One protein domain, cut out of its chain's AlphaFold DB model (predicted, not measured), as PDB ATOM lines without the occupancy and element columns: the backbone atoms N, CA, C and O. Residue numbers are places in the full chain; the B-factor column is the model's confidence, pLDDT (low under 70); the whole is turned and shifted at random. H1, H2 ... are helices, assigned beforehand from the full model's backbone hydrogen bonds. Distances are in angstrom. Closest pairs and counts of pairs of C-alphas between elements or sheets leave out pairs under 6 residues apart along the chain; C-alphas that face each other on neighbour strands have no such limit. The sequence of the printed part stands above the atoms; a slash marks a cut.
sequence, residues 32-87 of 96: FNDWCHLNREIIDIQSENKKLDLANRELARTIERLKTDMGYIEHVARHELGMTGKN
ATOM      1  N   PHE A  32     270.983 300.036 286.653       62.12
ATOM      2  CA  PHE A  32     271.221 299.302 287.910       62.12
ATOM      3  C   PHE A  32     271.708 297.849 287.722       62.12
ATOM      4  O   PHE A  32     272.479 297.339 288.537       62.12
ATOM      5  N   ASN A  33     271.282 297.188 286.643       66.44
ATOM      6  CA  ASN A  33     271.661 295.810 286.353       66.44
ATOM      7  C   ASN A  33     273.158 295.661 286.025       66.44
ATOM      8  O   ASN A  33     273.804 294.744 286.535       66.44
ATOM      9  N   ASP A  34     273.717 296.594 285.258       72.69
ATOM     10  CA  ASP A  34     275.135 296.604 284.889       72.69
ATOM     11  C   ASP A  34     276.018 296.871 286.097       72.69
ATOM     12  O   ASP A  34     277.035 296.209 286.290       72.69
ATOM     13  N   TRP A  35     275.582 297.766 286.985       73.31
ATOM     14  CA  TRP A  35     276.282 298.005 288.241       73.31
ATOM     15  C   TRP A  35     276.317 296.750 289.127       73.31
ATOM     16  O   TRP A  35     277.356 296.417 289.701       73.31
ATOM     17  N   CYS A  36     275.215 295.995 289.203       76.75
ATOM     18  CA  CYS A  36     275.193 294.721 289.923       76.75
ATOM     19  C   CYS A  36     276.070 293.644 289.270       76.75
ATOM     20  O   CYS A  36     276.701 292.868 289.991       76.75
ATOM     21  N   HIS A  37     276.103 293.567 287.939       82.00
ATOM     22  CA  HIS A  37     276.968 292.634 287.218       82.00
ATOM     23  C   HIS A  37     278.447 292.975 287.402       82.00
ATOM     24  O   HIS A  37     279.213 292.108 287.816       82.00
ATOM     25  N   LEU A  38     278.820 294.238 287.214       83.81
ATOM     26  CA  LEU A  38     280.194 294.704 287.367       83.81
ATOM     27  C   LEU A  38     280.693 294.524 288.804       83.81
ATOM     28  O   LEU A  38     281.822 294.095 289.028       83.81
ATOM     29  N   ASN A  39     279.845 294.788 289.801       85.25
ATOM     30  CA  ASN A  39     280.216 294.564 291.196       85.25
ATOM     31  C   ASN A  39     280.401 293.070 291.517       85.25
ATOM     32  O   ASN A  39     281.295 292.722 292.286       85.25
ATOM     33  N   ARG A  40     279.594 292.180 290.923       86.25
ATOM     34  CA  ARG A  40     279.810 290.726 291.029       86.25
ATOM     35  C   ARG A  40     281.131 290.311 290.389       86.25
ATOM     36  O   ARG A  40     281.911 289.625 291.036       86.25
ATOM     37  N   GLU A  41     281.413 290.799 289.188       89.88
ATOM     38  CA  GLU A  41     282.658 290.503 288.477       89.88
ATOM     39  C   GLU A  41     283.892 290.981 289.259       89.88
ATOM     40  O   GLU A  41     284.861 290.239 289.407       89.88
ATOM     41  N   ILE A  42     283.833 292.169 289.870       92.12
ATOM     42  CA  ILE A  42     284.891 292.662 290.764       92.12
ATOM     43  C   ILE A  42     285.099 291.713 291.950       92.12
ATOM     44  O   ILE A  42     286.242 291.399 292.286       92.12
ATOM     45  N   ILE A  43     284.022 291.259 292.596       93.88
ATOM     46  CA  ILE A  43     284.109 290.339 293.741       93.88
ATOM     47  C   ILE A  43     284.730 289.004 293.315       93.88
ATOM     48  O   ILE A  43     285.609 288.489 294.013       93.88
ATOM     49  N   ASP A  44     284.318 288.469 292.168       94.81
ATOM     50  CA  ASP A  44     284.814 287.198 291.646       94.81
ATOM     51  C   ASP A  44     286.303 287.288 291.288       94.81
ATOM     52  O   ASP A  44     287.102 286.480 291.770       94.81
ATOM     53  N   ILE A  45     286.713 288.338 290.568       94.38
ATOM     54  CA  ILE A  45     288.119 288.593 290.222       94.38
ATOM     55  C   ILE A  45     288.970 288.795 291.482       94.38
ATOM     56  O   ILE A  45     290.098 288.309 291.574       94.38
ATOM     57  N   GLN A  46     288.461 289.502 292.493       95.12
ATOM     58  CA  GLN A  46     289.179 289.672 293.760       95.12
ATOM     59  C   GLN A  46     289.329 288.352 294.523       95.12
ATOM     60  O   GLN A  46     290.370 288.109 295.138       95.12
ATOM     61  N   SER A  47     288.305 287.499 294.498       95.31
ATOM     62  CA  SER A  47     288.345 286.166 295.099       95.31
ATOM     63  C   SER A  47     289.380 285.279 294.408       95.31
ATOM     64  O   SER A  47     290.199 284.644 295.077       95.31
ATOM     65  N   GLU A  48     289.402 285.283 293.076       95.44
ATOM     66  CA  GLU A  48     290.381 284.541 292.283       95.44
ATOM     67  C   GLU A  48     291.807 285.040 292.529       95.44
ATOM     68  O   GLU A  48     292.690 284.241 292.847       95.44
ATOM     69  N   ASN A  49     292.022 286.356 292.521       96.44
ATOM     70  CA  ASN A  49     293.320 286.946 292.841       96.44
ATOM     71  C   ASN A  49     293.821 286.530 294.228       96.44
ATOM     72  O   ASN A  49     294.985 286.168 294.376       96.44
ATOM     73  N   LYS A  50     292.952 286.516 295.249       96.12
ATOM     74  CA  LYS A  50     293.332 286.051 296.595       96.12
ATOM     75  C   LYS A  50     293.742 284.578 296.604       96.12
ATOM     76  O   LYS A  50     294.691 284.222 297.301       96.12
ATOM     77  N   LYS A  51     293.049 283.723 295.847       96.31
ATOM     78  CA  LYS A  51     293.402 282.300 295.722       96.31
ATOM     79  C   LYS A  51     294.757 282.125 295.039       96.31
ATOM     80  O   LYS A  51     295.598 281.392 295.555       96.31
ATOM     81  N   LEU A  52     294.989 282.830 293.932       96.19
ATOM     82  CA  LEU A  52     296.261 282.799 293.207       96.19
ATOM     83  C   LEU A  52     297.418 283.318 294.063       96.19
ATOM     84  O   LEU A  52     298.485 282.720 294.088       96.19
ATOM     85  N   ASP A  53     297.199 284.386 294.819       96.44
ATOM     86  CA  ASP A  53     298.196 284.962 295.720       96.44
ATOM     87  C   ASP A  53     298.563 284.005 296.874       96.44
ATOM     88  O   ASP A  53     299.732 283.861 297.240       96.44
ATOM     89  N   LEU A  54     297.586 283.268 297.417       96.44
ATOM     90  CA  LEU A  54     297.851 282.197 298.384       96.44
ATOM     91  C   LEU A  54     298.663 281.050 297.769       96.44
ATOM     92  O   LEU A  54     299.664 280.645 298.365       96.44
ATOM     93  N   ALA A  55     298.274 280.576 296.583       95.81
ATOM     94  CA  ALA A  55     298.993 279.523 295.869       95.81
ATOM     95  C   ALA A  55     300.429 279.953 295.525       95.81
ATOM     96  O   ALA A  55     301.377 279.205 295.755       95.81
ATOM     97  N   ASN A  56     300.617 281.193 295.074       97.31
ATOM     98  CA  ASN A  56     301.933 281.758 294.790       97.31
ATOM     99  C   ASN A  56     302.818 281.807 296.038       97.31
ATOM    100  O   ASN A  56     303.987 281.433 295.974       97.31
ATOM    101  N   ARG A  57     302.279 282.217 297.194       96.31
ATOM    102  CA  ARG A  57     303.026 282.195 298.465       96.31
ATOM    103  C   ARG A  57     303.406 280.787 298.906       96.31
ATOM    104  O   ARG A  57     304.447 280.599 299.534       96.31
ATOM    105  N   GLU A  58     302.544 279.807 298.676       95.88
ATOM    106  CA  GLU A  58     302.851 278.411 298.973       95.88
ATOM    107  C   GLU A  58     303.956 277.885 298.059       95.88
ATOM    108  O   GLU A  58     304.979 277.421 298.555       95.88
ATOM    109  N   LEU A  59     303.814 278.074 296.748       94.62
ATOM    110  CA  LEU A  59     304.819 277.697 295.756       94.62
ATOM    111  C   LEU A  59     306.169 278.361 296.032       94.62
ATOM    112  O   LEU A  59     307.197 277.692 295.992       94.62
ATOM    113  N   ALA A  60     306.181 279.652 296.371       94.44
ATOM    114  CA  ALA A  60     307.404 280.367 296.720       94.44
ATOM    115  C   ALA A  60     308.112 279.737 297.931       94.44
ATOM    116  O   ALA A  60     309.326 279.536 297.890       94.44
ATOM    117  N   ARG A  61     307.360 279.353 298.974       93.56
ATOM    118  CA  ARG A  61     307.910 278.649 300.145       93.56
ATOM    119  C   ARG A  61     308.444 277.266 299.778       93.56
ATOM    120  O   ARG A  61     309.502 276.879 300.264       93.56
ATOM    121  N   THR A  62     307.747 276.531 298.917       91.06
ATOM    122  CA  THR A  62     308.216 275.231 298.418       91.06
ATOM    123  C   THR A  62     309.511 275.380 297.625       91.06
ATOM    124  O   THR A  62     310.461 274.640 297.865       91.06
ATOM    125  N   ILE A  63     309.599 276.377 296.739       92.94
ATOM    126  CA  ILE A  63     310.816 276.686 295.976       92.94
ATOM    127  C   ILE A  63     311.969 277.047 296.912       92.94
ATOM    128  O   ILE A  63     313.093 276.602 296.691       92.94
ATOM    129  N   GLU A  64     311.717 277.854 297.942       93.19
ATOM    130  CA  GLU A  64     312.734 278.202 298.932       93.19
ATOM    131  C   GLU A  64     313.258 276.950 299.641       93.19
ATOM    132  O   GLU A  64     314.468 276.729 299.659       93.19
ATOM    133  N   ARG A  65     312.364 276.082 300.129       91.62
ATOM    134  CA  ARG A  65     312.739 274.817 300.781       91.62
ATOM    135  C   ARG A  65     313.508 273.886 299.852       91.62
ATOM    136  O   ARG A  65     314.517 273.328 300.256       91.62
ATOM    137  N   LEU A  66     313.099 273.775 298.590       90.12
ATOM    138  CA  LEU A  66     313.827 273.001 297.580       90.12
ATOM    139  C   LEU A  66     315.223 273.561 297.270       90.12
ATOM    140  O   LEU A  66     316.033 272.856 296.678       90.12
ATOM    141  N   LYS A  67     315.518 274.817 297.620       88.19
ATOM    142  CA  LYS A  67     316.849 275.415 297.434       88.19
ATOM    143  C   LYS A  67     317.717 275.334 298.682       88.19
ATOM    144  O   LYS A  67     318.935 275.253 298.549       88.19
ATOM    145  N   THR A  68     317.121 275.421 299.868       88.81
ATOM    146  CA  THR A  68     317.860 275.591 301.129       88.81
ATOM    147  C   THR A  68     317.869 274.347 302.012       88.81
ATOM    148  O   THR A  68     318.796 274.192 302.804       88.81
ATOM    149  N   ASP A  69     316.895 273.446 301.868       90.94
ATOM    150  CA  ASP A  69     316.724 272.271 302.723       90.94
ATOM    151  C   ASP A  69     316.987 270.971 301.949       90.94
ATOM    152  O   ASP A  69     316.152 270.467 301.196       90.94
ATOM    153  N   MET A  70     318.169 270.394 302.177       87.50
ATOM    154  CA  MET A  70     318.584 269.128 301.571       87.50
ATOM    155  C   MET A  70     317.661 267.957 301.946       87.50
ATOM    156  O   MET A  70     317.401 267.096 301.106       87.50
ATOM    157  N   GLY A  71     317.145 267.926 303.179       87.31
ATOM    158  CA  GLY A  71     316.251 266.864 303.635       87.31
ATOM    159  C   GLY A  71     314.897 266.930 302.934       87.31
ATOM    160  O   GLY A  71     314.344 265.901 302.543       87.31
ATOM    161  N   TYR A  72     314.394 268.143 302.692       88.19
ATOM    162  CA  TYR A  72     313.181 268.342 301.902       88.19
ATOM    163  C   TYR A  72     313.367 267.918 300.436       88.19
ATOM    164  O   TYR A  72     312.500 267.242 299.882       88.19
ATOM    165  N   ILE A  73     314.515 268.235 299.822       88.56
ATOM    166  CA  ILE A  73     314.853 267.776 298.463       88.56
ATOM    167  C   ILE A  73     314.879 266.247 298.393       88.56
ATOM    168  O   ILE A  73     314.303 265.669 297.475       88.56
ATOM    169  N   GLU A  74     315.523 265.580 299.354       88.75
ATOM    170  CA  GLU A  74     315.576 264.115 299.400       88.75
ATOM    171  C   GLU A  74     314.178 263.505 299.570       88.75
ATOM    172  O   GLU A  74     313.843 262.529 298.893       88.75
ATOM    173  N   HIS A  75     313.338 264.096 300.425       89.38
ATOM    174  CA  HIS A  75     311.959 263.656 300.604       89.38
ATOM    175  C   HIS A  75     311.171 263.713 299.289       89.38
ATOM    176  O   HIS A  75     310.583 262.701 298.902       89.38
ATOM    177  N   VAL A  76     311.218 264.850 298.584       88.38
ATOM    178  CA  VAL A  76     310.563 265.046 297.277       88.38
ATOM    179  C   VAL A  76     311.138 264.091 296.227       88.38
ATOM    180  O   VAL A  76     310.388 263.422 295.517       88.38
ATOM    181  N   ALA A  77     312.463 263.941 296.167       89.12
ATOM    182  CA  ALA A  77     313.115 263.024 295.239       89.12
ATOM    183  C   ALA A  77     312.642 261.575 295.442       89.12
ATOM    184  O   ALA A  77     312.323 260.894 294.471       89.12
ATOM    185  N   ARG A  78     312.533 261.113 296.691       89.06
ATOM    186  CA  ARG A  78     312.110 259.743 297.015       89.06
ATOM    187  C   ARG A  78     310.614 259.503 296.836       89.06
ATOM    188  O   ARG A  78     310.237 258.473 296.287       89.06
ATOM    189  N   HIS A  79     309.770 260.416 297.316       87.81
ATOM    190  CA  HIS A  79     308.322 260.190 297.408       87.81
ATOM    191  C   HIS A  79     307.565 260.672 296.173       87.81
ATOM    192  O   HIS A  79     306.633 260.000 295.742       87.81
ATOM    193  N   GLU A  80     307.964 261.805 295.594       87.44
ATOM    194  CA  GLU A  80     307.280 262.375 294.428       87.44
ATOM    195  C   GLU A  80     307.925 261.925 293.115       87.44
ATOM    196  O   GLU A  80     307.222 261.606 292.159       87.44
ATOM    197  N   LEU A  81     309.262 261.855 293.063       87.31
ATOM    198  CA  LEU A  81     309.995 261.492 291.842       87.31
ATOM    199  C   LEU A  81     310.428 260.017 291.792       87.31
ATOM    200  O   LEU A  81     310.940 259.569 290.766       87.31
ATOM    201  N   GLY A  82     310.245 259.254 292.876       85.19
ATOM    202  CA  GLY A  82     310.628 257.837 292.950       85.19
ATOM    203  C   GLY A  82     312.133 257.580 292.791       85.19
ATOM    204  O   GLY A  82     312.540 256.475 292.428       85.19
ATOM    205  N   MET A  83     312.961 258.600 293.016       86.38
ATOM    206  CA  MET A  83     314.414 258.525 292.936       86.38
ATOM    207  C   MET A  83     315.003 257.851 294.177       86.38
ATOM    208  O   MET A  83     314.489 257.977 295.287       86.38
ATOM    209  N   THR A  84     316.122 257.158 293.993       84.00
ATOM    210  CA  THR A  84     316.827 256.431 295.057       84.00
ATOM    211  C   THR A  84     318.296 256.831 295.068       84.00
ATOM    212  O   THR A  84     318.848 257.227 294.036       84.00
ATOM    213  N   GLY A  85     318.961 256.712 296.218       82.94
ATOM    214  CA  GLY A  85     320.403 256.940 296.289       82.94
ATOM    215  C   GLY A  85     321.178 255.974 295.381       82.94
ATOM    216  O   GLY A  85     320.748 254.845 295.151       82.94
ATOM    217  N   LYS A  86     322.357 256.391 294.888       78.44
ATOM    218  CA  LYS A  86     323.193 255.583 293.966       78.44
ATOM    219  C   LYS A  86     323.515 254.168 294.472       78.44
ATOM    220  O   LYS A  86     323.726 253.287 293.652       78.44
ATOM    221  N   ASN A  87     323.543 253.957 295.788       80.62
ATOM    222  CA  ASN A  87     323.909 252.684 296.419       80.62
ATOM    223  C   ASN A  87     322.801 252.141 297.338       80.62
ATOM    224  O   ASN A  87     323.089 251.486 298.336       80.62
TER     225      ASN A  87
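AT A GLANCE: This is residues 32 to 87 of the 96 residues of the protein "FtsB" of Desulfobacterium autotrophicum (strain ATCC 43914 / DSM 3382 / HRM2) (UniProt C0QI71). One long straight helix, H1, makes most of the length, and a short helix, H2, turns off its last end at nearly a right angle, the two making an L. A tail without a named element, residues 80 to 87, follows H2. The printed part has 56 residues with two named helices, H1 then H2, no named strand, and is all helix. It is extended, a rod of 71 by 20 by 8 A, with a radius of gyration of the C-alphas of 20.3 A.

IN THESE COORDINATES: H1 is residues 32 to 68, 54.0 A from C-alpha 32 at (271.221, 299.302, 287.910) to C-alpha 68 at (317.860, 275.591, 301.129). H2 is residues 70 to 79, 14.2 A long, ending with C-alpha 79 at (308.322, 260.190, 297.408).

HOW THE PARTS SIT: H1 and H2 touch only at the corner by their tight link, H1 with residues 65 to 67 alone. Their closest C-alphas, of Leu 66 and Ile 73, are 5.4 A apart. Their lines are only just about perpendicular, at 72 degrees. Residues 32 to 61 of H1 stand free. In H1 and H2 every O i to N i+4 pair is within hydrogen-bond range.

THE WHOLE: The two C-alphas farthest apart, of Phe 32 and Asn 87, are 70.9 A apart. The printed part has no cut. Mean pLDDT of the printed part is 88.7; residues 32 to 33 are under 70.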